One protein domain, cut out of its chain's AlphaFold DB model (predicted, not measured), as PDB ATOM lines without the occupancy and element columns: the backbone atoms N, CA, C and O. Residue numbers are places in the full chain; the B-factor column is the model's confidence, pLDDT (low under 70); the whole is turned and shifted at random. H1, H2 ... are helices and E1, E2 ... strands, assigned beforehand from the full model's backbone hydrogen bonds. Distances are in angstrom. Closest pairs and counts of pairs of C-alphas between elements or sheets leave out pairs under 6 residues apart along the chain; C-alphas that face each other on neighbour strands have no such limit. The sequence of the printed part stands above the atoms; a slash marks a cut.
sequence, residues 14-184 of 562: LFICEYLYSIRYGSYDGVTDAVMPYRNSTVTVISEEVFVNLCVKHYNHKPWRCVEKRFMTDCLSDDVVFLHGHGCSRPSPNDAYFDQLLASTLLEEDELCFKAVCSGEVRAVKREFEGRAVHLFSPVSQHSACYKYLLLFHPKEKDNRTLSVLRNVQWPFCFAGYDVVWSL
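AT A GLANCE: This is residues 14 to 184 of the 562 residues of the protein "G_PROTEIN_RECEP_F1_2 domain-containing protein" of Portunus trituberculatus (UniProt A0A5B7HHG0). Two four-stranded sheets stand toward opposite ends of an elongated body, with helices H3, H4 and H5 clustered between them. The first sheet, E1 E2 E4 E3, has H2 over one face and H3 over the other, and H1 packs on H2; the second, E5 E6 E8 E7, is strongly twisted and has no named helix on it. The 171 printed residues include five named helices and eight named strands, in the order H1 E1 E2 H2 E3 E4 H3 H4 E5 E6 H5 E7 E8; the first sheet is mixed, the second antiparallel, and the class is mixed, helices and strands. The whole is compact, with a radius of gyration of the C-alphas of 17.4 A and spans of 55 by 34 by 30 A.

IN THESE COORDINATES: Find C-alpha 14 at (110.418, 155.003, 28.318), where H1 begins; it runs 16.0 A over residues 14 to 25. Next come E1, residues 33 to 38, E2, 41 to 46, and H2, 49 to 59, 15.0 A long. E3 is residues 72 to 75, E4 80 to 83. H3, 98 to 107, begins at C-alpha 98 (94.699, 165.101, 37.937), and H4 is 111 to 118. Read on to E5, 124 to 129, E6, 132 to 137, 16.4 A long, H5, 144 to 152, E7, 163 to 167, and E8, 179 to 183, ending at C-alpha 183 (96.228, 183.744, 33.979).

HOW THE PARTS SIT: Start at H1: residues 17 to 21 alone touch H2, at a steep tilt of 53 degrees, with the C-alphas of Cys 17 and Cys 55 closest at 5.6 A. H2 and H3 are on opposite faces of the first sheet, at heights of 9.4 A and 7.6 A, making three layers, helices on both faces of a sheet. In it E1 and E2 are antiparallel (N 36 to O 43, 2.9 A), E2 and E4 parallel (N 81 to O 44, 2.8 A), E4 and E3 antiparallel (N 73 to O 82, 2.8 A). H3 and H4 form a helical hairpin, C-alphas 105 and 114 closest at 5.4 A; H5 touches H3, C-alphas 149 and 101 at 6.5 A. In the second sheet look at N 127 to O 134, 2.8 A, for E5 and E6, N 137 to O 179, 2.9 A, for E6 and E8, and N 166 to O 180, 2.8 A, for E8 and E7. E6, H5 and E7 make a split strand-helix-strand unit, two strands running the same way with E8 between them, its crossover right-handed. Every O i to N i+4 pair is within hydrogen-bond range in H1, H3 and H4, against 5 of 7 in H2 and 1 of 5 in H5, where 4 of 6 O i to N i+3 pairs are.

THE WHOLE: The C-alphas of His 61 and Gln 170 are the two farthest apart, 55.4 A. The printed part has no cut; the links H2 to E3, E4 to H3 and E7 to E8 are long. The mean pLDDT of the printed part is 80.5, and 42 residues are under 70, among them 154 to 170 and 175 to 184.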
ATOM      1  N   LEU A  14     111.566 154.507  29.062       83.62
ATOM      2  CA  LEU A  14     110.418 155.003  28.318       83.62
ATOM      3  C   LEU A  14     110.458 154.602  26.835       83.62
ATOM      4  O   LEU A  14     109.472 154.094  26.322       83.62
ATOM      5  N   PHE A  15     111.617 154.707  26.180       86.56
ATOM      6  CA  PHE A  15     111.768 154.355  24.764       86.56
ATOM      7  C   PHE A  15     111.543 152.858  24.509       86.56
ATOM      8  O   PHE A  15     110.924 152.469  23.521       86.56
ATOM      9  N   ILE A  16     112.030 151.993  25.407       87.44
ATOM     10  CA  ILE A  16     111.803 150.540  25.309       87.44
ATOM     11  C   ILE A  16     110.312 150.241  25.466       87.44
ATOM     12  O   ILE A  16     109.753 149.445  24.717       87.44
ATOM     13  N   CYS A  17     109.676 150.895  26.432       88.81
ATOM     14  CA  CYS A  17     108.254 150.772  26.685       88.81
ATOM     15  C   CYS A  17     107.388 151.222  25.503       88.81
ATOM     16  O   CYS A  17     106.511 150.471  25.083       88.81
ATOM     17  N   GLU A  18     107.660 152.395  24.931       89.19
ATOM     18  CA  GLU A  18     106.988 152.913  23.732       89.19
ATOM     19  C   GLU A  18     107.167 151.974  22.540       89.19
ATOM     20  O   GLU A  18     106.196 151.631  21.865       89.19
ATOM     21  N   TYR A  19     108.388 151.476  22.321       89.44
ATOM     22  CA  TYR A  19     108.669 150.510  21.262       89.44
ATOM     23  C   TYR A  19     107.828 149.235  21.422       89.44
ATOM     24  O   TYR A  19     107.160 148.809  20.478       89.44
ATOM     25  N   LEU A  20     107.806 148.652  22.624       90.19
ATOM     26  CA  LEU A  20     107.027 147.447  22.918       90.19
ATOM     27  C   LEU A  20     105.519 147.683  22.834       90.19
ATOM     28  O   LEU A  20     104.794 146.805  22.363       90.19
ATOM     29  N   TYR A  21     105.047 148.847  23.281       90.25
ATOM     30  CA  TYR A  21     103.645 149.229  23.177       90.25
ATOM     31  C   TYR A  21     103.235 149.347  21.704       90.25
ATOM     32  O   TYR A  21     102.248 148.727  21.307       90.25
ATOM     33  N   SER A  22     104.050 150.010  20.873       90.44
ATOM     34  CA  SER A  22     103.787 150.142  19.433       90.44
ATOM     35  C   SER A  22     103.755 148.785  18.718       90.44
ATOM     36  O   SER A  22     102.846 148.529  17.933       90.44
ATOM     37  N   ILE A  23     104.676 147.866  19.047       92.50
ATOM     38  CA  ILE A  23     104.695 146.511  18.472       92.50
ATOM     39  C   ILE A  23     103.423 145.747  18.829       92.50
ATOM     40  O   ILE A  23     102.894 144.999  18.009       92.50
ATOM     41  N   ARG A  24     102.959 145.886  20.073       92.06
ATOM     42  CA  ARG A  24     101.863 145.072  20.596       92.06
ATOM     43  C   ARG A  24     100.488 145.587  20.186       92.06
ATOM     44  O   ARG A  24      99.603 144.771  19.945       92.06
ATOM     45  N   TYR A  25     100.310 146.903  20.144       88.81
ATOM     46  CA  TYR A  25      99.009 147.536  19.928       88.81
ATOM     47  C   TYR A  25      98.885 148.229  18.568       88.81
ATOM     48  O   TYR A  25      97.794 148.657  18.208       88.81
ATOM     49  N   GLY A  26      99.967 148.304  17.784       84.75
ATOM     50  CA  GLY A  26      99.943 148.816  16.412       84.75
ATOM     51  C   GLY A  26      99.635 150.311  16.292       84.75
ATOM     52  O   GLY A  26      99.370 150.773  15.185       84.75
ATOM     53  N   SER A  27      99.656 151.058  17.401       76.25
ATOM     54  CA  SER A  27      99.435 152.502  17.417       76.25
ATOM     55  C   SER A  27     100.731 153.251  17.729       76.25
ATOM     56  O   SER A  27     101.472 152.882  18.643       76.25
ATOM     57  N   TYR A  28     100.988 154.290  16.934       66.38
ATOM     58  CA  TYR A  28     101.985 155.331  17.199       66.38
ATOM     59  C   TYR A  28     101.367 156.550  17.887       66.38
ATOM     60  O   TYR A  28     102.085 157.519  18.141       66.38
ATOM     61  N   ASP A  29     100.058 156.528  18.158       68.94
ATOM     62  CA  ASP A  29      99.434 157.573  18.956       68.94
ATOM     63  C   ASP A  29     100.128 157.545  20.318       68.94
ATOM     64  O   ASP A  29     100.134 156.525  21.010       68.94
ATOM     65  N   GLY A  30     100.831 158.636  20.627       70.56
ATOM     66  CA  GLY A  30     101.656 158.731  21.821       70.56
ATOM     67  C   GLY A  30     100.834 158.415  23.063       70.56
ATOM     68  O   GLY A  30      99.677 158.826  23.177       70.56
ATOM     69  N   VAL A  31     101.447 157.683  23.989       82.88
ATOM     70  CA  VAL A  31     100.900 157.464  25.331       82.88
ATOM     71  C   VAL A  31     100.561 158.822  25.913       82.88
ATOM     72  O   VAL A  31     101.381 159.736  25.845       82.88
ATOM     73  N   THR A  32      99.366 158.968  26.483       82.62
ATOM     74  CA  THR A  32      99.009 160.230  27.126       82.62
ATOM     75  C   THR A  32      99.932 160.455  28.315       82.62
ATOM     76  O   THR A  32      99.815 159.773  29.338       82.62
ATOM     77  N   ASP A  33     100.852 161.399  28.167       87.62
ATOM     78  CA  ASP A  33     101.811 161.780  29.180       87.62
ATOM     79  C   ASP A  33     101.519 163.187  29.705       87.62
ATOM     80  O   ASP A  33     100.927 164.058  29.060       87.62
ATOM     81  N   ALA A  34     101.902 163.395  30.954       89.50
ATOM     82  CA  ALA A  34     101.714 164.641  31.657       89.50
ATOM     83  C   ALA A  34     103.057 165.093  32.220       89.50
ATOM     84  O   ALA A  34     103.652 164.410  33.043       89.50
ATOM     85  N   VAL A  35     103.540 166.266  31.821       90.25
ATOM     86  CA  VAL A  35     104.802 166.798  32.350       90.25
ATOM     87  C   VAL A  35     104.523 167.683  33.560       90.25
ATOM     88  O   VAL A  35     103.642 168.546  33.519       90.25
ATOM     89  N   MET A  36     105.287 167.494  34.636       91.06
ATOM     90  CA  MET A  36     105.228 168.349  35.820       91.06
ATOM     91  C   MET A  36     106.615 168.761  36.325       91.06
ATOM     92  O   MET A  36     107.569 167.988  36.218       91.06
ATOM     93  N   PRO A  37     106.757 169.968  36.901       88.19
ATOM     94  CA  PRO A  37     107.982 170.347  37.587       88.19
ATOM     95  C   PRO A  37     108.104 169.586  38.914       88.19
ATOM     96  O   PRO A  37     107.181 169.599  39.725       88.19
ATOM     97  N   TYR A  38     109.264 168.986  39.172       91.31
ATOM     98  CA  TYR A  38     109.571 168.351  40.451       91.31
ATOM     99  C   TYR A  38     111.000 168.691  40.879       91.31
ATOM    100  O   TYR A  38     111.967 168.393  40.180       91.31
ATOM    101  N   ARG A  39     111.143 169.354  42.036       88.31
ATOM    102  CA  ARG A  39     112.420 169.917  42.515       88.31
ATOM    103  C   ARG A  39     113.072 170.807  41.440       88.31
ATOM    104  O   ARG A  39     112.565 171.892  41.161       88.31
ATOM    105  N   ASN A  40     114.156 170.331  40.829       88.12
ATOM    106  CA  ASN A  40     114.938 171.037  39.811       88.12
ATOM    107  C   ASN A  40     114.870 170.368  38.425       88.12
ATOM    108  O   ASN A  40     115.600 170.787  37.529       88.12
ATOM    109  N   SER A  41     114.026 169.346  38.237       89.44
ATOM    110  CA  SER A  41     113.811 168.682  36.946       89.44
ATOM    111  C   SER A  41     112.333 168.691  36.541       89.44
ATOM    112  O   SER A  41     111.456 169.189  37.257       89.44
ATOM    113  N   THR A  42     112.062 168.208  35.333       90.44
ATOM    114  CA  THR A  42     110.712 167.968  34.820       90.44
ATOM    115  C   THR A  42     110.489 166.472  34.767       90.44
ATOM    116  O   THR A  42     111.261 165.777  34.116       90.44
ATOM    117  N   VAL A  43     109.437 165.999  35.422       93.31
ATOM    118  CA  VAL A  43     109.085 164.582  35.475       93.31
ATOM    119  C   VAL A  43     107.913 164.320  34.540       93.31
ATOM    120  O   VAL A  43     106.931 165.066  34.540       93.31
ATOM    121  N   THR A  44     108.026 163.254  33.757       93.62
ATOM    122  CA  THR A  44     106.963 162.745  32.886       93.62
ATOM    123  C   THR A  44     106.097 161.778  33.685       93.62
ATOM    124  O   THR A  44     106.598 160.811  34.252       93.62
ATOM    125  N   VAL A  45     104.801 162.045  33.764       94.31
ATOM    126  CA  VAL A  45     103.814 161.256  34.499       94.31
ATOM    127  C   VAL A  45     102.982 160.470  33.501       94.31
ATOM    128  O   VAL A  45     102.401 161.050  32.586       94.31
ATOM    129  N   ILE A  46     102.913 159.155  33.691       93.75
ATOM    130  CA  ILE A  46     102.182 158.243  32.811       93.75
ATOM    131  C   ILE A  46     101.156 157.478  33.638       93.75
ATOM    132  O   ILE A  46     101.509 156.798  34.602       93.75
ATOM    133  N   SER A  47      99.884 157.598  33.264       93.06
ATOM    134  CA  SER A  47      98.737 157.034  33.988       93.06
ATOM    135  C   SER A  47      97.993 155.942  33.214       93.06
ATOM    136  O   SER A  47      97.109 155.290  33.770       93.06
ATOM    137  N   GLU A  48      98.343 155.710  31.946       91.81
ATOM    138  CA  GLU A  48      97.654 154.738  31.101       91.81
ATOM    139  C   GLU A  48      97.937 153.300  31.560       91.81
ATOM    140  O   GLU A  48      99.038 152.773  31.393       91.81
ATOM    141  N   GLU A  49      96.922 152.643  32.123       90.12
ATOM    142  CA  GLU A  49      97.044 151.339  32.786       90.12
ATOM    143  C   GLU A  49      97.668 150.259  31.888       90.12
ATOM    144  O   GLU A  49      98.522 149.489  32.331       90.12
ATOM    145  N   VAL A  50      97.286 150.218  30.608       91.19
ATOM    146  CA  VAL A  50      97.810 149.244  29.639       91.19
ATOM    147  C   VAL A  50      99.311 149.439  29.422       91.19
ATOM    148  O   VAL A  50     100.063 148.458  29.379       91.19
ATOM    149  N   PHE A  51      99.752 150.694  29.324       91.88
ATOM    150  CA  PHE A  51     101.158 151.044  29.166       91.88
ATOM    151  C   PHE A  51     101.950 150.750  30.442       91.88
ATOM    152  O   PHE A  51     102.967 150.056  30.399       91.88
ATOM    153  N   VAL A  52     101.441 151.188  31.596       91.38
ATOM    154  CA  VAL A  52     102.055 150.955  32.910       91.38
ATOM    155  C   VAL A  52     102.241 149.454  33.159       91.38
ATOM    156  O   VAL A  52     103.348 149.020  33.466       91.38
ATOM    157  N   ASN A  53     101.219 148.628  32.922       90.56
ATOM    158  CA  ASN A  53     101.289 147.176  33.127       90.56
ATOM    159  C   ASN A  53     102.276 146.464  32.186       90.56
ATOM    160  O   ASN A  53     102.883 145.453  32.563       90.56
ATOM    161  N   LEU A  54     102.447 146.967  30.959       90.75
ATOM    162  CA  LEU A  54     103.462 146.465  30.029       90.75
ATOM    163  C   LEU A  54     104.871 146.764  30.560       90.75
ATOM    164  O   LEU A  54     105.745 145.894  30.562       90.75
ATOM    165  N   CYS A  55     105.047 147.985  31.047       88.12
ATOM    166  CA  CYS A  55     106.306 148.548  31.493       88.12
ATOM    167  C   CYS A  55     106.802 148.042  32.851       88.12
ATOM    168  O   CYS A  55     107.995 147.775  33.005       88.12
ATOM    169  N   VAL A  56     105.903 147.845  33.823       83.06
ATOM    170  CA  VAL A  56     106.237 147.407  35.195       83.06
ATOM    171  C   VAL A  56     107.063 146.121  35.205       83.06
ATOM    172  O   VAL A  56     108.035 145.996  35.950       83.06
ATOM    173  N   LYS A  57     106.784 145.198  34.280       83.25
ATOM    174  CA  LYS A  57     107.552 143.951  34.132       83.25
ATOM    175  C   LYS A  57     109.029 144.186  33.807       83.25
ATOM    176  O   LYS A  57     109.865 143.359  34.153       83.25
ATOM    177  N   HIS A  58     109.353 145.278  33.122       80.88
ATOM    178  CA  HIS A  58     110.721 145.612  32.719       80.88
ATOM    179  C   HIS A  58     111.467 146.386  33.815       80.88
ATOM    180  O   HIS A  58     112.685 146.235  33.934       80.88
ATOM    181  N   TYR A  59     110.750 147.129  34.667       75.62
ATOM    182  CA  TYR A  59     111.307 147.815  35.843       75.62
ATOM    183  C   TYR A  59     111.856 146.838  36.878       75.62
ATOM    184  O   TYR A  59     112.975 147.018  37.365       75.62
ATOM    185  N   ASN A  60     111.142 145.737  37.114       69.94
ATOM    186  CA  ASN A  60     111.522 144.731  38.110       69.94
ATOM    187  C   ASN A  60     112.851 144.022  37.798       69.94
ATOM    188  O   ASN A  60     113.498 143.489  38.698       69.94
ATOM    189  N   HIS A  61     113.317 144.061  36.545       75.25
ATOM    190  CA  HIS A  61     114.620 143.516  36.160       75.25
ATOM    191  C   HIS A  61     115.808 144.441  36.483       75.25
ATOM    192  O   HIS A  61     116.956 143.995  36.422       75.25
ATOM    193  N   LYS A  62     115.572 145.715  36.834       70.19
ATOM    194  CA  LYS A  62     116.615 146.694  37.194       70.19
ATOM    195  C   LYS A  62     116.255 147.430  38.498       70.19
ATOM    196  O   LYS A  62     116.005 148.637  38.459       70.19
ATOM    197  N   PRO A  63     116.309 146.750  39.660       62.12
ATOM    198  CA  PRO A  63     115.841 147.290  40.946       62.12
ATOM    199  C   PRO A  63     116.571 148.564  41.404       62.12
ATOM    200  O   PRO A  63     116.067 149.305  42.234       62.12
ATOM    201  N   TRP A  64     117.751 148.856  40.852       64.25
ATOM    202  CA  TRP A  64     118.548 150.033  41.213       64.25
ATOM    203  C   TRP A  64     118.092 151.343  40.550       64.25
ATOM    204  O   TRP A  64     118.691 152.381  40.819       64.25
ATOM    205  N   ARG A  65     117.106 151.314  39.637       77.44
ATOM    206  CA  ARG A  65     116.684 152.503  38.864       77.44
ATOM    207  C   ARG A  65     115.263 152.978  39.121       77.44
ATOM    208  O   ARG A  65     114.995 154.157  38.891       77.44
ATOM    209  N   CYS A  66     114.393 152.078  39.562       89.12
ATOM    210  CA  CYS A  66     112.991 152.367  39.805       89.12
ATOM    211  C   CYS A  66     112.553 151.743  41.127       89.12
ATOM    212  O   CYS A  66     112.905 150.599  41.415       89.12
ATOM    213  N   VAL A  67     111.765 152.481  41.902       91.44
ATOM    214  CA  VAL A  67     111.201 152.036  43.176       91.44
ATOM    215  C   VAL A  67     109.695 151.871  43.007       91.44
ATOM    216  O   VAL A  67     108.968 152.834  42.761       91.44
ATOM    217  N   GLU A  68     109.215 150.634  43.124       90.94
ATOM    218  CA  GLU A  68     107.782 150.340  43.129       90.94
ATOM    219  C   GLU A  68     107.187 150.678  44.504       90.94
ATOM    220  O   GLU A  68     107.596 150.137  45.533       90.94
ATOM    221  N   LYS A  69     106.221 151.599  44.522       92.06
ATOM    222  CA  LYS A  69     105.395 151.960  45.677       92.06
ATOM    223  C   LYS A  69     103.956 151.492  45.437       92.06
ATOM    224  O   LYS A  69     103.587 151.065  44.350       92.06
ATOM    225  N   ARG A  70     103.106 151.616  46.461       90.44
ATOM    226  CA  ARG A  70     101.721 151.108  46.453       90.44
ATOM    227  C   ARG A  70     100.840 151.634  45.307       90.44
ATOM    228  O   ARG A  70      99.957 150.910  44.860       90.44
ATOM    229  N   PHE A  71     101.025 152.891  44.904       93.19
ATOM    230  CA  PHE A  71     100.187 153.565  43.900       93.19
ATOM    231  C   PHE A  71     100.989 154.143  42.730       93.19
ATOM    232  O   PHE A  71     100.419 154.791  41.852       93.19
ATOM    233  N   MET A  72     102.309 153.960  42.728       94.56
ATOM    234  CA  MET A  72     103.166 154.432  41.649       94.56
ATOM    235  C   MET A  72     104.479 153.663  41.595       94.56
ATOM    236  O   MET A  72     104.951 153.157  42.609       94.56
ATOM    237  N   THR A  73     105.124 153.670  40.438       93.62
ATOM    238  CA  THR A  73     106.540 153.333  40.296       93.62
ATOM    239  C   THR A  73     107.299 154.619  40.001       93.62
ATOM    240  O   THR A  73     107.064 155.247  38.966       93.62
ATOM    241  N   ASP A  74     108.195 155.021  40.904       92.62
ATOM    242  CA  ASP A  74     109.102 156.142  40.652       92.62
ATOM    243  C   ASP A  74     110.327 155.627  39.896       92.62
ATOM    244  O   ASP A  74     110.930 154.631  40.291       92.62
ATOM    245  N   CYS A  75     110.669 156.280  38.788       92.25
ATOM    246  CA  CYS A  75     111.894 156.058  38.031       92.25
ATOM    247  C   CYS A  75     112.610 157.404  37.873       92.25
ATOM    248  O   CYS A  75     112.891 157.850  36.758       92.25
ATOM    249  N   LEU A  76     112.895 158.083  38.991       88.81
ATOM    250  CA  LEU A  76     113.452 159.444  38.977       88.81
ATOM    251  C   LEU A  76     114.803 159.551  38.250       88.81
ATOM    252  O   LEU A  76     115.151 160.622  37.768       88.81
ATOM    253  N   SER A  77     115.549 158.446  38.120       88.56
ATOM    254  CA  SER A  77     116.793 158.403  37.332       88.56
ATOM    255  C   SER A  77     116.589 158.625  35.826       88.56
ATOM    256  O   SER A  77     117.519 159.066  35.152       88.56
ATOM    257  N   ASP A  78     115.383 158.352  35.323       88.12
ATOM    258  CA  ASP A  78     114.969 158.572  33.936       88.12
ATOM    259  C   ASP A  78     113.952 159.734  33.814       88.12
ATOM    260  O   ASP A  78     113.414 159.948  32.730       88.12
ATOM    261  N   ASP A  79     113.698 160.487  34.897       91.69
ATOM    262  CA  ASP A  79     112.684 161.553  34.994       91.69
ATOM    263  C   ASP A  79     111.247 161.088  34.648       91.69
ATOM    264  O   ASP A  79     110.464 161.829  34.046       91.69
ATOM    265  N   VAL A  80     110.870 159.856  35.025       91.56
ATOM    266  CA  VAL A  80     109.525 159.302  34.758       91.56
ATOM    267  C   VAL A  80     108.866 158.746  36.023       91.56
ATOM    268  O   VAL A  80     109.522 158.137  36.868       91.56
ATOM    269  N   VAL A  81     107.551 158.932  36.139       94.50
ATOM    270  CA  VAL A  81     106.689 158.342  37.170       94.50
ATOM    271  C   VAL A  81     105.515 157.629  36.507       94.50
ATOM    272  O   VAL A  81     104.813 158.199  35.675       94.50
ATOM    273  N   PHE A  82     105.277 156.385  36.916       93.75
ATOM    274  CA  PHE A  82     104.159 155.565  36.448       93.75
ATOM    275  C   PHE A  82     103.105 155.471  37.542       93.75
ATOM    276  O   PHE A  82     103.406 154.978  38.625       93.75
ATOM    277  N   LEU A  83     101.882 155.918  37.279       94.62
ATOM    278  CA  LEU A  83     100.773 155.844  38.228       94.62
ATOM    279  C   LEU A  83     100.019 154.524  38.065       94.62
ATOM    280  O   LEU A  83      99.685 154.117  36.954       94.62
ATOM    281  N   HIS A  84      99.727 153.848  39.175       92.12
ATOM    282  CA  HIS A  84      98.966 152.600  39.163       92.12
ATOM    283  C   HIS A  84      97.470 152.909  39.324       92.12
ATOM    284  O   HIS A  84      97.045 153.416  40.363       92.12
ATOM    285  N   GLY A  85      96.648 152.584  38.323       78.81
ATOM    286  CA  GLY A  85      95.224 152.964  38.284       78.81
ATOM    287  C   GLY A  85      94.323 152.330  39.360       78.81
ATOM    288  O   GLY A  85      93.208 152.795  39.584       78.81
ATOM    289  N   HIS A  86      94.783 151.295  40.068       80.00
ATOM    290  CA  HIS A  86      93.933 150.476  40.946       80.00
ATOM    291  C   HIS A  86      93.555 151.115  42.299       80.00
ATOM    292  O   HIS A  86      92.747 150.544  43.028       80.00
ATOM    293  N   GLY A  87      94.116 152.275  42.661       81.31
ATOM    294  CA  GLY A  87      93.900 152.897  43.979       81.31
ATOM    295  C   GLY A  87      93.146 154.226  43.983       81.31
ATOM    296  O   GLY A  87      92.716 154.672  45.044       81.31
ATOM    297  N   CYS A  88      93.015 154.876  42.828       92.25
ATOM    298  CA  CYS A  88      92.516 156.241  42.731       92.25
ATOM    299  C   CYS A  88      91.947 156.486  41.333       92.25
ATOM    300  O   CYS A  88      92.694 156.617  40.364       92.25
ATOM    301  N   SER A  89      90.622 156.518  41.214       90.94
ATOM    302  CA  SER A  89      89.963 156.798  39.938       90.94
ATOM    303  C   SER A  89      89.798 158.299  39.744       90.94
ATOM    304  O   SER A  89      89.442 159.012  40.681       90.94
ATOM    305  N   ARG A  90      90.014 158.776  38.513       90.06
ATOM    306  CA  ARG A  90      89.774 160.175  38.145       90.06
ATOM    307  C   ARG A  90      88.300 160.535  38.415       90.06
ATOM    308  O   ARG A  90      87.432 159.927  37.785       90.06
ATOM    309  N   PRO A  91      87.995 161.514  39.292       86.69
ATOM    310  CA  PRO A  91      86.616 161.846  39.658       86.69
ATOM    311  C   PRO A  91      85.785 162.345  38.474       86.69
ATOM    312  O   PRO A  91      84.587 162.074  38.380       86.69
ATOM    313  N   SER A  92      86.406 163.097  37.565       85.69
ATOM    314  CA  SER A  92      85.746 163.627  36.378       85.69
ATOM    315  C   SER A  92      86.717 163.748  35.198       85.69
ATOM    316  O   SER A  92      87.859 164.164  35.380       85.69
ATOM    317  N   PRO A  93      86.266 163.503  33.954       85.25
ATOM    318  CA  PRO A  93      87.111 163.652  32.764       85.25
ATOM    319  C   PRO A  93      87.595 165.094  32.549       85.25
ATOM    320  O   PRO A  93      88.618 165.307  31.909       85.25
ATOM    321  N   ASN A  94      86.893 166.079  33.118       83.44
ATOM    322  CA  ASN A  94      87.254 167.496  33.046       83.44
ATOM    323  C   ASN A  94      88.317 167.918  34.078       83.44
ATOM    324  O   ASN A  94      88.652 169.104  34.144       83.44
ATOM    325  N   ASP A  95      88.790 166.995  34.924       87.12
ATOM    326  CA  ASP A  95      89.811 167.298  35.925       87.12
ATOM    327  C   ASP A  95      91.166 167.448  35.241       87.12
ATOM    328  O   ASP A  95      91.840 166.484  34.876       87.12
ATOM    329  N   ALA A  96      91.542 168.706  35.050       85.06
ATOM    330  CA  ALA A  96      92.856 169.087  34.598       85.06
ATOM    331  C   ALA A  96      93.873 168.805  35.699       85.06
ATOM    332  O   ALA A  96      93.591 168.920  36.891       85.06
ATOM    333  N   TYR A  97      95.083 168.463  35.282       89.44
ATOM    334  CA  TYR A  97      96.201 168.208  36.179       89.44
ATOM    335  C   TYR A  97      96.005 167.045  37.166       89.44
ATOM    336  O   TYR A  97      96.780 166.938  38.111       89.44
ATOM    337  N   PHE A  98      94.988 166.187  36.991       92.81
ATOM    338  CA  PHE A  98      94.699 165.101  37.937       92.81
ATOM    339  C   PHE A  98      95.911 164.185  38.135       92.81
ATOM    340  O   PHE A  98      96.338 163.965  39.267       92.81
ATOM    341  N   ASP A  99      96.511 163.722  37.037       93.62
ATOM    342  CA  ASP A  99      97.656 162.809  37.074       93.62
ATOM    343  C   ASP A  99      98.875 163.497  37.707       93.62
ATOM    344  O   ASP A  99      99.567 162.918  38.542       93.62
ATOM    345  N   GLN A 100      99.102 164.771  37.384       94.00
ATOM    346  CA  GLN A 100     100.198 165.544  37.950       94.00
ATOM    347  C   GLN A 100     100.016 165.816  39.452       94.00
ATOM    348  O   GLN A 100     100.979 165.741  40.217       94.00
ATOM    349  N   LEU A 101      98.791 166.118  39.893       92.00
ATOM    350  CA  LEU A 101      98.457 166.294  41.307       92.00
ATOM    351  C   LEU A 101      98.671 164.995  42.074       92.00
ATOM    352  O   LEU A 101      99.306 164.999  43.130       92.00
ATOM    353  N   LEU A 102      98.205 163.880  41.511       94.44
ATOM    354  CA  LEU A 102      98.383 162.565  42.101       94.44
ATOM    355  C   LEU A 102      99.869 162.227  42.251       94.44
ATOM    356  O   LEU A 102     100.321 161.918  43.351       94.44
ATOM    357  N   ALA A 103     100.649 162.384  41.181       94.88
ATOM    358  CA  ALA A 103     102.085 162.134  41.205       94.88
ATOM    359  C   ALA A 103     102.820 163.054  42.192       94.88
ATOM    360  O   ALA A 103     103.668 162.584  42.947       94.88
ATOM    361  N   SER A 104     102.465 164.341  42.255       93.88
ATOM    362  CA  SER A 104     103.082 165.288  43.194       93.88
ATOM    363  C   SER A 104     102.820 164.914  44.652       93.88
ATOM    364  O   SER A 104     103.743 164.921  45.462       93.88
ATOM    365  N   THR A 105     101.579 164.541  44.988       93.94
ATOM    366  CA  THR A 105     101.233 164.107  46.353       93.94
ATOM    367  C   THR A 105     101.917 162.794  46.735       93.94
ATOM    368  O   THR A 105     102.360 162.652  47.871       93.94
ATOM    369  N   LEU A 106     102.071 161.856  45.794       95.00
ATOM    370  CA  LEU A 106     102.747 160.579  46.031       95.00
ATOM    371  C   LEU A 106     104.274 160.713  46.149       95.00
ATOM    372  O   LEU A 106     104.885 160.003  46.950       95.00
ATOM    373  N   LEU A 107     104.899 161.603  45.373       94.75
ATOM    374  CA  LEU A 107     106.339 161.881  45.461       94.75
ATOM    375  C   LEU A 107     106.720 162.559  46.779       94.75
ATOM    376  O   LEU A 107     107.782 162.266  47.321       94.75
ATOM    377  N   GLU A 108     105.852 163.427  47.299       94.44
ATOM    378  CA  GLU A 108     106.025 164.089  48.600       94.44
ATOM    379  C   GLU A 108     105.468 163.270  49.780       94.44
ATOM    380  O   GLU A 108     105.516 163.730  50.918       94.44
ATOM    381  N   GLU A 109     104.946 162.065  49.521       94.62
ATOM    382  CA  GLU A 109     104.393 161.144  50.529       94.62
ATOM    383  C   GLU A 109     103.267 161.768  51.382       94.62
ATOM    384  O   GLU A 109     103.075 161.458  52.557       94.62
ATOM    385  N   ASP A 110     102.476 162.648  50.765       93.75
ATOM    386  CA  ASP A 110     101.403 163.409  51.399       93.75
ATOM    387  C   ASP A 110     100.062 162.672  51.275       93.75
ATOM    388  O   ASP A 110      99.230 162.956  50.407       93.75
ATOM    389  N   GLU A 111      99.856 161.680  52.148       92.31
ATOM    390  CA  GLU A 111      98.665 160.819  52.108       92.31
ATOM    391  C   GLU A 111      97.341 161.584  52.258       92.31
ATOM    392  O   GLU A 111      96.317 161.149  51.725       92.31
ATOM    393  N   LEU A 112      97.335 162.699  52.998       91.00
ATOM    394  CA  LEU A 112      96.135 163.514  53.198       91.00
ATOM    395  C   LEU A 112      95.712 164.166  51.881       91.00
ATOM    396  O   LEU A 112      94.557 164.036  51.478       91.00
ATOM    397  N   CYS A 113      96.654 164.803  51.182       91.00
ATOM    398  CA  CYS A 113      96.375 165.413  49.887       91.00
ATOM    399  C   CYS A 113      96.097 164.378  48.801       91.00
ATOM    400  O   CYS A 113      95.214 164.600  47.978       91.00
ATOM    401  N   PHE A 114      96.778 163.230  48.829       93.12
ATOM    402  CA  PHE A 114      96.470 162.113  47.940       93.12
ATOM    403  C   PHE A 114      95.003 161.680  48.082       93.12
ATOM    404  O   PHE A 114      94.271 161.636  47.094       93.12
ATOM    405  N   LYS A 115      94.531 161.438  49.316       92.00
ATOM    406  CA  LYS A 115      93.129 161.065  49.574       92.00
ATOM    407  C   LYS A 115      92.156 162.147  49.110       92.00
ATOM    408  O   LYS A 115      91.147 161.798  48.507       92.00
ATOM    409  N   ALA A 116      92.479 163.420  49.337       89.31
ATOM    410  CA  ALA A 116      91.647 164.548  48.923       89.31
ATOM    411  C   ALA A 116      91.574 164.715  47.388       89.31
ATOM    412  O   ALA A 116      90.537 165.085  46.842       89.31
ATOM    413  N   VAL A 117      92.660 164.420  46.662       91.12
ATOM    414  CA  VAL A 117      92.656 164.388  45.187       91.12
ATOM    415  C   VAL A 117      91.810 163.216  44.686       91.12
ATOM    416  O   VAL A 117      90.966 163.391  43.810       91.12
ATOM    417  N   CYS A 118      91.967 162.033  45.287       91.19
ATOM    418  CA  CYS A 118      91.207 160.838  44.915       91.19
ATOM    419  C   CYS A 118      89.711 160.930  45.227       91.19
ATOM    420  O   CYS A 118      88.896 160.402  44.474       91.19
ATOM    421  N   SER A 119      89.333 161.603  46.316       89.31
ATOM    422  CA  SER A 119      87.930 161.864  46.659       89.31
ATOM    423  C   SER A 119      87.295 162.947  45.777       89.31
ATOM    424  O   SER A 119      86.075 163.099  45.774       89.31
ATOM    425  N   GLY A 120      88.104 163.699  45.019       85.06
ATOM    426  CA  GLY A 120      87.665 164.851  44.233       85.06
ATOM    427  C   GLY A 120      87.428 166.118  45.058       85.06
ATOM    428  O   GLY A 120      86.899 167.096  44.524       85.06
ATOM    429  N   GLU A 121      87.823 166.129  46.334       82.25
ATOM    430  CA  GLU A 121      87.810 167.322  47.189       82.25
ATOM    431  C   GLU A 121      88.829 168.362  46.712       82.25
ATOM    432  O   GLU A 121      88.539 169.558  46.727       82.25
ATOM    433  N   VAL A 122      89.990 167.914  46.220       85.12
ATOM    434  CA  VAL A 122      90.994 168.752  45.554       85.12
ATOM    435  C   VAL A 122      91.004 168.418  44.070       85.12
ATOM    436  O   VAL A 122      91.487 167.372  43.646       85.12
ATOM    437  N   ARG A 123      90.486 169.340  43.262       85.69
ATOM    438  CA  ARG A 123      90.443 169.211  41.805       85.69
ATOM    439  C   ARG A 123      90.731 170.544  41.141       85.69
ATOM    440  O   ARG A 123      90.347 171.593  41.664       85.69
ATOM    441  N   ALA A 124      91.366 170.473  39.980       84.94
ATOM    442  CA  ALA A 124      91.526 171.588  39.069       84.94
ATOM    443  C   ALA A 124      90.713 171.293  37.806       84.94
ATOM    444  O   ALA A 124      90.823 170.219  37.231       84.94
ATOM    445  N   VAL A 125      89.879 172.224  37.362       83.12
ATOM    446  CA  VAL A 125      89.088 172.078  36.135       83.12
ATOM    447  C   VAL A 125      89.570 173.126  35.147       83.12
ATOM    448  O   VAL A 125      89.490 174.320  35.434       83.12
ATOM    449  N   LYS A 126      90.073 172.691  33.987       82.31
ATOM    450  CA  LYS A 126      90.429 173.593  32.884       82.31
ATOM    451  C   LYS A 126      89.201 173.805  32.010       82.31
ATOM    452  O   LYS A 126      88.538 172.846  31.620       82.31
ATOM    453  N   ARG A 127      88.904 175.059  31.699       75.69
ATOM    454  CA  ARG A 127      87.880 175.444  30.728       75.69
ATOM    455  C   ARG A 127      88.464 176.419  29.737       75.69
ATOM    456  O   ARG A 127      89.333 177.202  30.095       75.69
ATOM    457  N   GLU A 128      87.973 176.368  28.515       74.44
ATOM    458  CA  GLU A 128      88.273 177.365  27.501       74.44
ATOM    459  C   GLU A 128      87.014 178.189  27.256       74.44
ATOM    460  O   GLU A 128      85.919 177.639  27.116       74.44
ATOM    461  N   PHE A 129      87.154 179.506  27.274       65.62
ATOM    462  CA  PHE A 129      86.060 180.433  27.036       65.62
ATOM    463  C   PHE A 129      86.596 181.600  26.220       65.62
ATOM    464  O   PHE A 129      87.579 182.220  26.617       65.62
ATOM    465  N   GLU A 130      85.990 181.842  25.057       72.75
ATOM    466  CA  GLU A 130      86.439 182.876  24.108       72.75
ATOM    467  C   GLU A 130      87.945 182.772  23.783       72.75
ATOM    468  O   GLU A 130      88.648 183.769  23.658       72.75
ATOM    469  N   GLY A 131      88.459 181.539  23.679       70.25
ATOM    470  CA  GLY A 131      89.875 181.258  23.406       70.25
ATOM    471  C   GLY A 131      90.817 181.434  24.604       70.25
ATOM    472  O   GLY A 131      92.026 181.268  24.460       70.25
ATOM    473  N   ARG A 132      90.300 181.753  25.799       68.81
ATOM    474  CA  ARG A 132      91.091 181.903  27.030       68.81
ATOM    475  C   ARG A 132      90.916 180.700  27.952       68.81
ATOM    476  O   ARG A 132      89.798 180.253  28.213       68.81
ATOM    477  N   ALA A 133      92.025 180.188  28.483       69.00
ATOM    478  CA  ALA A 133      92.017 179.091  29.446       69.00
ATOM    479  C   ALA A 133      91.784 179.603  30.879       69.00
ATOM    480  O   ALA A 133      92.556 180.405  31.401       69.00
ATOM    481  N   VAL A 134      90.746 179.091  31.536       70.31
ATOM    482  CA  VAL A 134      90.403 179.357  32.939       70.31
ATOM    483  C   VAL A 134      90.586 178.089  33.755       70.31
ATOM    484  O   VAL A 134      90.161 177.006  33.345       70.31
ATOM    485  N   HIS A 135      91.192 178.228  34.933       73.94
ATOM    486  CA  HIS A 135      91.421 177.124  35.852       73.94
ATOM    487  C   HIS A 135      90.617 177.331  37.139       73.94
ATOM    488  O   HIS A 135      90.776 178.320  37.850       73.94
ATOM    489  N   LEU A 136      89.726 176.386  37.426       73.06
ATOM    490  CA  LEU A 136      88.873 176.397  38.610       73.06
ATOM    491  C   LEU A 136      89.421 175.403  39.626       73.06
ATOM    492  O   LEU A 136      89.544 174.222  39.304       73.06
ATOM    493  N   PHE A 137      89.698 175.858  40.841       74.94
ATOM    494  CA  PHE A 137      90.233 175.030  41.913       74.94
ATOM    495  C   PHE A 137      89.206 174.886  43.034       74.94
ATOM    496  O   PHE A 137      88.607 175.866  43.474       74.94
ATOM    497  N   SER A 138      88.963 173.653  43.471       70.75
ATOM    498  CA  SER A 138      88.006 173.357  44.549       70.75
ATOM    499  C   SER A 138      88.397 174.016  45.883       70.75
ATOM    500  O   SER A 138      89.596 174.123  46.152       70.75
ATOM    501  N   PRO A 139      87.426 174.458  46.722       62.72
ATOM    502  CA  PRO A 139      87.688 175.023  48.043       62.72
ATOM    503  C   PRO A 139      88.532 174.072  48.882       62.72
ATOM    504  O   PRO A 139      88.086 173.004  49.293       62.72
ATOM    505  N   VAL A 140      89.747 174.506  49.200       57.00
ATOM    506  CA  VAL A 140      90.717 173.715  49.963       57.00
ATOM    507  C   VAL A 140      90.563 173.922  51.480       57.00
ATOM    508  O   VAL A 140      91.519 173.772  52.234       57.00
ATOM    509  N   SER A 141      89.389 174.323  51.976       56.38
ATOM    510  CA  SER A 141      89.248 174.852  53.343       56.38
ATOM    511  C   SER A 141      89.638 173.871  54.455       56.38
ATOM    512  O   SER A 141      90.101 174.318  55.498       56.38
ATOM    513  N   GLN A 142      89.508 172.557  54.242       57.25
ATOM    514  CA  GLN A 142      89.985 171.536  55.193       57.25
ATOM    515  C   GLN A 142      91.406 171.031  54.897       57.25
ATOM    516  O   GLN A 142      92.024 170.380  55.735       57.25
ATOM    517  N   HIS A 143      91.949 171.364  53.729       68.44
ATOM    518  CA  HIS A 143      93.175 170.784  53.194       68.44
ATOM    519  C   HIS A 143      94.137 171.849  52.671       68.44
ATOM    520  O   HIS A 143      94.841 171.607  51.698       68.44
ATOM    521  N   SER A 144      94.173 173.040  53.277       67.88
ATOM    522  CA  SER A 144      94.925 174.200  52.762       67.88
ATOM    523  C   SER A 144      96.392 173.887  52.430       67.88
ATOM    524  O   SER A 144      96.948 174.464  51.499       67.88
ATOM    525  N   ALA A 145      96.990 172.905  53.113       75.25
ATOM    526  CA  ALA A 145      98.309 172.355  52.810       75.25
ATOM    527  C   ALA A 145      98.459 171.828  51.366       75.25
ATOM    528  O   ALA A 145      99.538 171.942  50.788       75.25
ATOM    529  N   CYS A 146      97.391 171.315  50.751       82.62
ATOM    530  CA  CYS A 146      97.385 170.795  49.382       82.62
ATOM    531  C   CYS A 146      97.452 171.895  48.320       82.62
ATOM    532  O   CYS A 146      97.790 171.620  47.169       82.62
ATOM    533  N   TYR A 147      97.188 173.150  48.698       75.94
ATOM    534  CA  TYR A 147      97.274 174.288  47.786       75.94
ATOM    535  C   TYR A 147      98.683 174.448  47.200       75.94
ATOM    536  O   TYR A 147      98.831 174.837  46.044       75.94
ATOM    537  N   LYS A 148      99.724 174.045  47.946       82.00
ATOM    538  CA  LYS A 148     101.114 174.051  47.462       82.00
ATOM    539  C   LYS A 148     101.292 173.253  46.163       82.00
ATOM    540  O   LYS A 148     102.088 173.659  45.326       82.00
ATOM    541  N   TYR A 149     100.534 172.168  45.970       83.69
ATOM    542  CA  TYR A 149     100.605 171.352  44.754       83.69
ATOM    543  C   TYR A 149      99.877 172.002  43.586       83.69
ATOM    544  O   TYR A 149     100.371 171.965  42.468       83.69
ATOM    545  N   LEU A 150      98.740 172.655  43.840       77.19
ATOM    546  CA  LEU A 150      98.028 173.419  42.813       77.19
ATOM    547  C   LEU A 150      98.913 174.546  42.260       77.19
ATOM    548  O   LEU A 150      98.949 174.765  41.050       77.19
ATOM    549  N   LEU A 151      99.696 175.185  43.136       75.06
ATOM    550  CA  LEU A 151     100.646 176.227  42.755       75.06
ATOM    551  C   LEU A 151     101.772 175.736  41.830       75.06
ATOM    552  O   LEU A 151     102.297 176.536  41.057       75.06
ATOM    553  N   LEU A 152     102.126 174.444  41.853       75.81
ATOM    554  CA  LEU A 152     103.153 173.877  40.963       75.81
ATOM    555  C   LEU A 152     102.719 173.860  39.494       75.81
ATOM    556  O   LEU A 152     103.571 173.890  38.605       75.81
ATOM    557  N   PHE A 153     101.410 173.816  39.243       71.62
ATOM    558  CA  PHE A 153     100.828 173.769  37.899       71.62
ATOM    559  C   PHE A 153     100.491 175.143  37.347       71.62
ATOM    560  O   PHE A 153     100.019 175.259  36.215       71.62
ATOM    561  N   HIS A 154     100.756 176.197  38.116       69.06
ATOM    562  CA  HIS A 154     100.758 177.527  37.551       69.06
ATOM    563  C   HIS A 154     102.016 177.715  36.704       69.06
ATOM    564  O   HIS A 154     103.106 177.314  37.123       69.06
ATOM    565  N   PRO A 155     101.885 178.303  35.501       58.03
ATOM    566  CA  PRO A 155     103.035 178.576  34.657       58.03
ATOM    567  C   PRO A 155     104.024 179.417  35.464       58.03
ATOM    568  O   PRO A 155     103.716 180.547  35.846       58.03
ATOM    569  N   LYS A 156     105.197 178.838  35.770       55.75
ATOM    570  CA  LYS A 156     106.285 179.572  36.415       55.75
ATOM    571  C   LYS A 156     106.564 180.806  35.569       55.75
ATOM    572  O   LYS A 156     106.778 180.698  34.363       55.75
ATOM    573  N   GLU A 157     106.531 181.933  36.260       47.94
ATOM    574  CA  GLU A 157     106.800 183.326  35.908       47.94
ATOM    575  C   GLU A 157     108.083 183.509  35.067       47.94
ATOM    576  O   GLU A 157     109.067 184.090  35.509       47.94
ATOM    577  N   LYS A 158     108.128 182.948  33.852       50.44
ATOM    578  CA  LYS A 158     109.171 183.263  32.864       50.44
ATOM    579  C   LYS A 158     108.859 184.553  32.108       50.44
ATOM    580  O   LYS A 158     109.786 185.203  31.645       50.44
ATOM    581  N   ASP A 159     107.590 184.948  32.088       53.91
ATOM    582  CA  ASP A 159     107.115 186.255  31.644       53.91
ATOM    583  C   ASP A 159     106.427 186.934  32.832       53.91
ATOM    584  O   ASP A 159     105.799 186.234  33.624       53.91
ATOM    585  N   ASN A 160     106.512 188.265  32.946       55.84
ATOM    586  CA  ASN A 160     105.882 189.134  33.965       55.84
ATOM    587  C   ASN A 160     104.327 189.052  34.003       55.84
ATOM    588  O   ASN A 160     103.631 190.069  34.003       55.84
ATOM    589  N   ARG A 161     103.745 187.854  33.982       56.59
ATOM    590  CA  ARG A 161     102.309 187.593  34.024       56.59
ATOM    591  C   ARG A 161     101.872 187.620  35.481       56.59
ATOM    592  O   ARG A 161     102.266 186.774  36.277       56.59
ATOM    593  N   THR A 162     101.042 188.592  35.838       55.12
ATOM    594  CA  THR A 162     100.425 188.634  37.164       55.12
ATOM    595  C   THR A 162      99.355 187.554  37.256       55.12
ATOM    596  O   THR A 162      98.348 187.624  36.550       55.12
ATOM    597  N   LEU A 163      99.557 186.571  38.130       56.00
ATOM    598  CA  LEU A 163      98.512 185.626  38.503       56.00
ATOM    599  C   LEU A 163      97.502 186.347  39.400       56.00
ATOM    600  O   LEU A 163      97.891 186.955  40.399       56.00
ATOM    601  N   SER A 164      96.216 186.275  39.072       57.12
ATOM    602  CA  SER A 164      95.169 186.706  39.999       57.12
ATOM    603  C   SER A 164      94.357 185.489  40.413       57.12
ATOM    604  O   SER A 164      93.749 184.802  39.591       57.12
ATOM    605  N   VAL A 165      94.394 185.214  41.711       59.06
ATOM    606  CA  VAL A 165      93.579 184.192  42.357       59.06
ATOM    607  C   VAL A 165      92.371 184.901  42.941       59.06
ATOM    608  O   VAL A 165      92.533 185.773  43.793       59.06
ATOM    609  N   LEU A 166      91.173 184.533  42.499       60.59
ATOM    610  CA  LEU A 166      89.932 185.020  43.080       60.59
ATOM    611  C   LEU A 166      89.162 183.894  43.726       60.59
ATOM    612  O   LEU A 166      88.711 182.966  43.062       60.59
ATOM    613  N   ARG A 167      88.895 184.033  45.017       62.31
ATOM    614  CA  ARG A 167      87.911 183.178  45.665       62.31
ATOM    615  C   ARG A 167      86.512 183.568  45.212       62.31
ATOM    616  O   ARG A 167      86.092 184.719  45.358       62.31
ATOM    617  N   ASN A 168      85.753 182.600  44.712       66.12
ATOM    618  CA  ASN A 168      84.355 182.807  44.395       66.12
ATOM    619  C   ASN A 168      83.529 182.922  45.679       66.12
ATOM    620  O   ASN A 168      83.120 181.940  46.301       66.12
ATOM    621  N   VAL A 169      83.254 184.171  46.027       63.66
ATOM    622  CA  VAL A 169      82.345 184.565  47.103       63.66
ATOM    623  C   VAL A 169      81.059 185.194  46.559       63.66
ATOM    624  O   VAL A 169      80.315 185.842  47.295       63.66
ATOM    625  N   GLN A 170      80.820 185.089  45.250       66.38
ATOM    626  CA  GLN A 170      79.740 185.794  44.564       66.38
ATOM    627  C   GLN A 170      78.562 184.895  44.199       66.38
ATOM    628  O   GLN A 170      77.424 185.362  44.281       66.38
ATOM    629  N   TRP A 171      78.841 183.631  43.880       72.62
ATOM    630  CA  TRP A 171      77.879 182.673  43.335       72.62
ATOM    631  C   TRP A 171      77.613 181.549  44.337       72.62
ATOM    632  O   TRP A 171      78.419 180.620  44.443       72.62
ATOM    633  N   PRO A 172      76.532 181.633  45.129       66.75
ATOM    634  CA  PRO A 172      76.315 180.697  46.217       66.75
ATOM    635  C   PRO A 172      75.967 179.269  45.780       66.75
ATOM    636  O   PRO A 172      76.092 178.344  46.579       66.75
ATOM    637  N   PHE A 173      75.536 179.046  44.539       71.88
ATOM    638  CA  PHE A 173      75.215 177.698  44.052       71.88
ATOM    639  C   PHE A 173      76.295 177.113  43.159       71.88
ATOM    640  O   PHE A 173      76.347 175.900  42.951       71.88
ATOM    641  N   CYS A 174      77.168 177.961  42.634       73.81
ATOM    642  CA  CYS A 174      78.109 177.559  41.615       73.81
ATOM    643  C   CYS A 174      79.515 177.830  42.053       73.81
ATOM    644  O   CYS A 174      79.847 178.968  42.351       73.81
ATOM    645  N   PHE A 175      80.354 176.796  42.032       67.88
ATOM    646  CA  PHE A 175      81.746 176.933  42.446       67.88
ATOM    647  C   PHE A 175      81.852 177.625  43.811       67.88
ATOM    648  O   PHE A 175      82.720 178.463  44.036       67.88
ATOM    649  N   ALA A 176      80.915 177.302  44.700       67.00
ATOM    650  CA  ALA A 176      80.808 177.880  46.020       67.00
ATOM    651  C   ALA A 176      82.130 177.717  46.780       67.00
ATOM    652  O   ALA A 176      82.554 176.593  47.031       67.00
ATOM    653  N   GLY A 177      82.815 178.815  47.099       62.62
ATOM    654  CA  GLY A 177      84.112 178.767  47.778       62.62
ATOM    655  C   GLY A 177      85.284 178.261  46.926       62.62
ATOM    656  O   GLY A 177      86.399 178.211  47.435       62.62
ATOM    657  N   TYR A 178      85.073 177.914  45.652       66.25
ATOM    658  CA  TYR A 178      86.169 177.584  44.739       66.25
ATOM    659  C   TYR A 178      87.049 178.809  44.534       66.25
ATOM    660  O   TYR A 178      86.555 179.932  44.404       66.25
ATOM    661  N   ASP A 179      88.345 178.567  44.424       66.25
ATOM    662  CA  ASP A 179      89.300 179.575  44.007       66.25
ATOM    663  C   ASP A 179      89.390 179.511  42.474       66.25
ATOM    664  O   ASP A 179      89.811 178.522  41.870       66.25
ATOM    665  N   VAL A 180      88.900 180.555  41.819       63.31
ATOM    666  CA  VAL A 180      89.002 180.760  40.378       63.31
ATOM    667  C   VAL A 180      90.330 181.449  40.122       63.31
ATOM    668  O   VAL A 180      90.542 182.579  40.557       63.31
ATOM    669  N   VAL A 181      91.238 180.781  39.417       62.97
ATOM    670  CA  VAL A 181      92.504 181.397  39.022       62.97
ATOM    671  C   VAL A 181      92.475 181.637  37.532       62.97
ATOM    672  O   VAL A 181      92.275 180.722  36.727       62.97
ATOM    673  N   TRP A 182      92.726 182.883  37.164       62.94
ATOM    674  CA  TRP A 182      92.961 183.248  35.785       62.94
ATOM    675  C   TRP A 182      94.417 183.646  35.596       62.94
ATOM    676  O   TRP A 182      95.025 184.348  36.408       62.94
ATOM    677  N   SER A 183      94.988 183.184  34.490       55.47
ATOM    678  CA  SER A 183      96.228 183.744  33.979       55.47
ATOM    679  C   SER A 183      95.831 184.864  33.025       55.47
ATOM    680  O   SER A 183      95.358 184.597  31.925       55.47
ATOM    681  N   LEU A 184      95.950 186.117  33.471       54.12
ATOM    682  CA  LEU A 184      95.889 187.254  32.556       54.12
ATOM    683  C   LEU A 184      97.230 187.307  31.825       54.12
ATOM    684  O   LEU A 184      98.282 187.472  32.452       54.12
TER     685      LEU A 184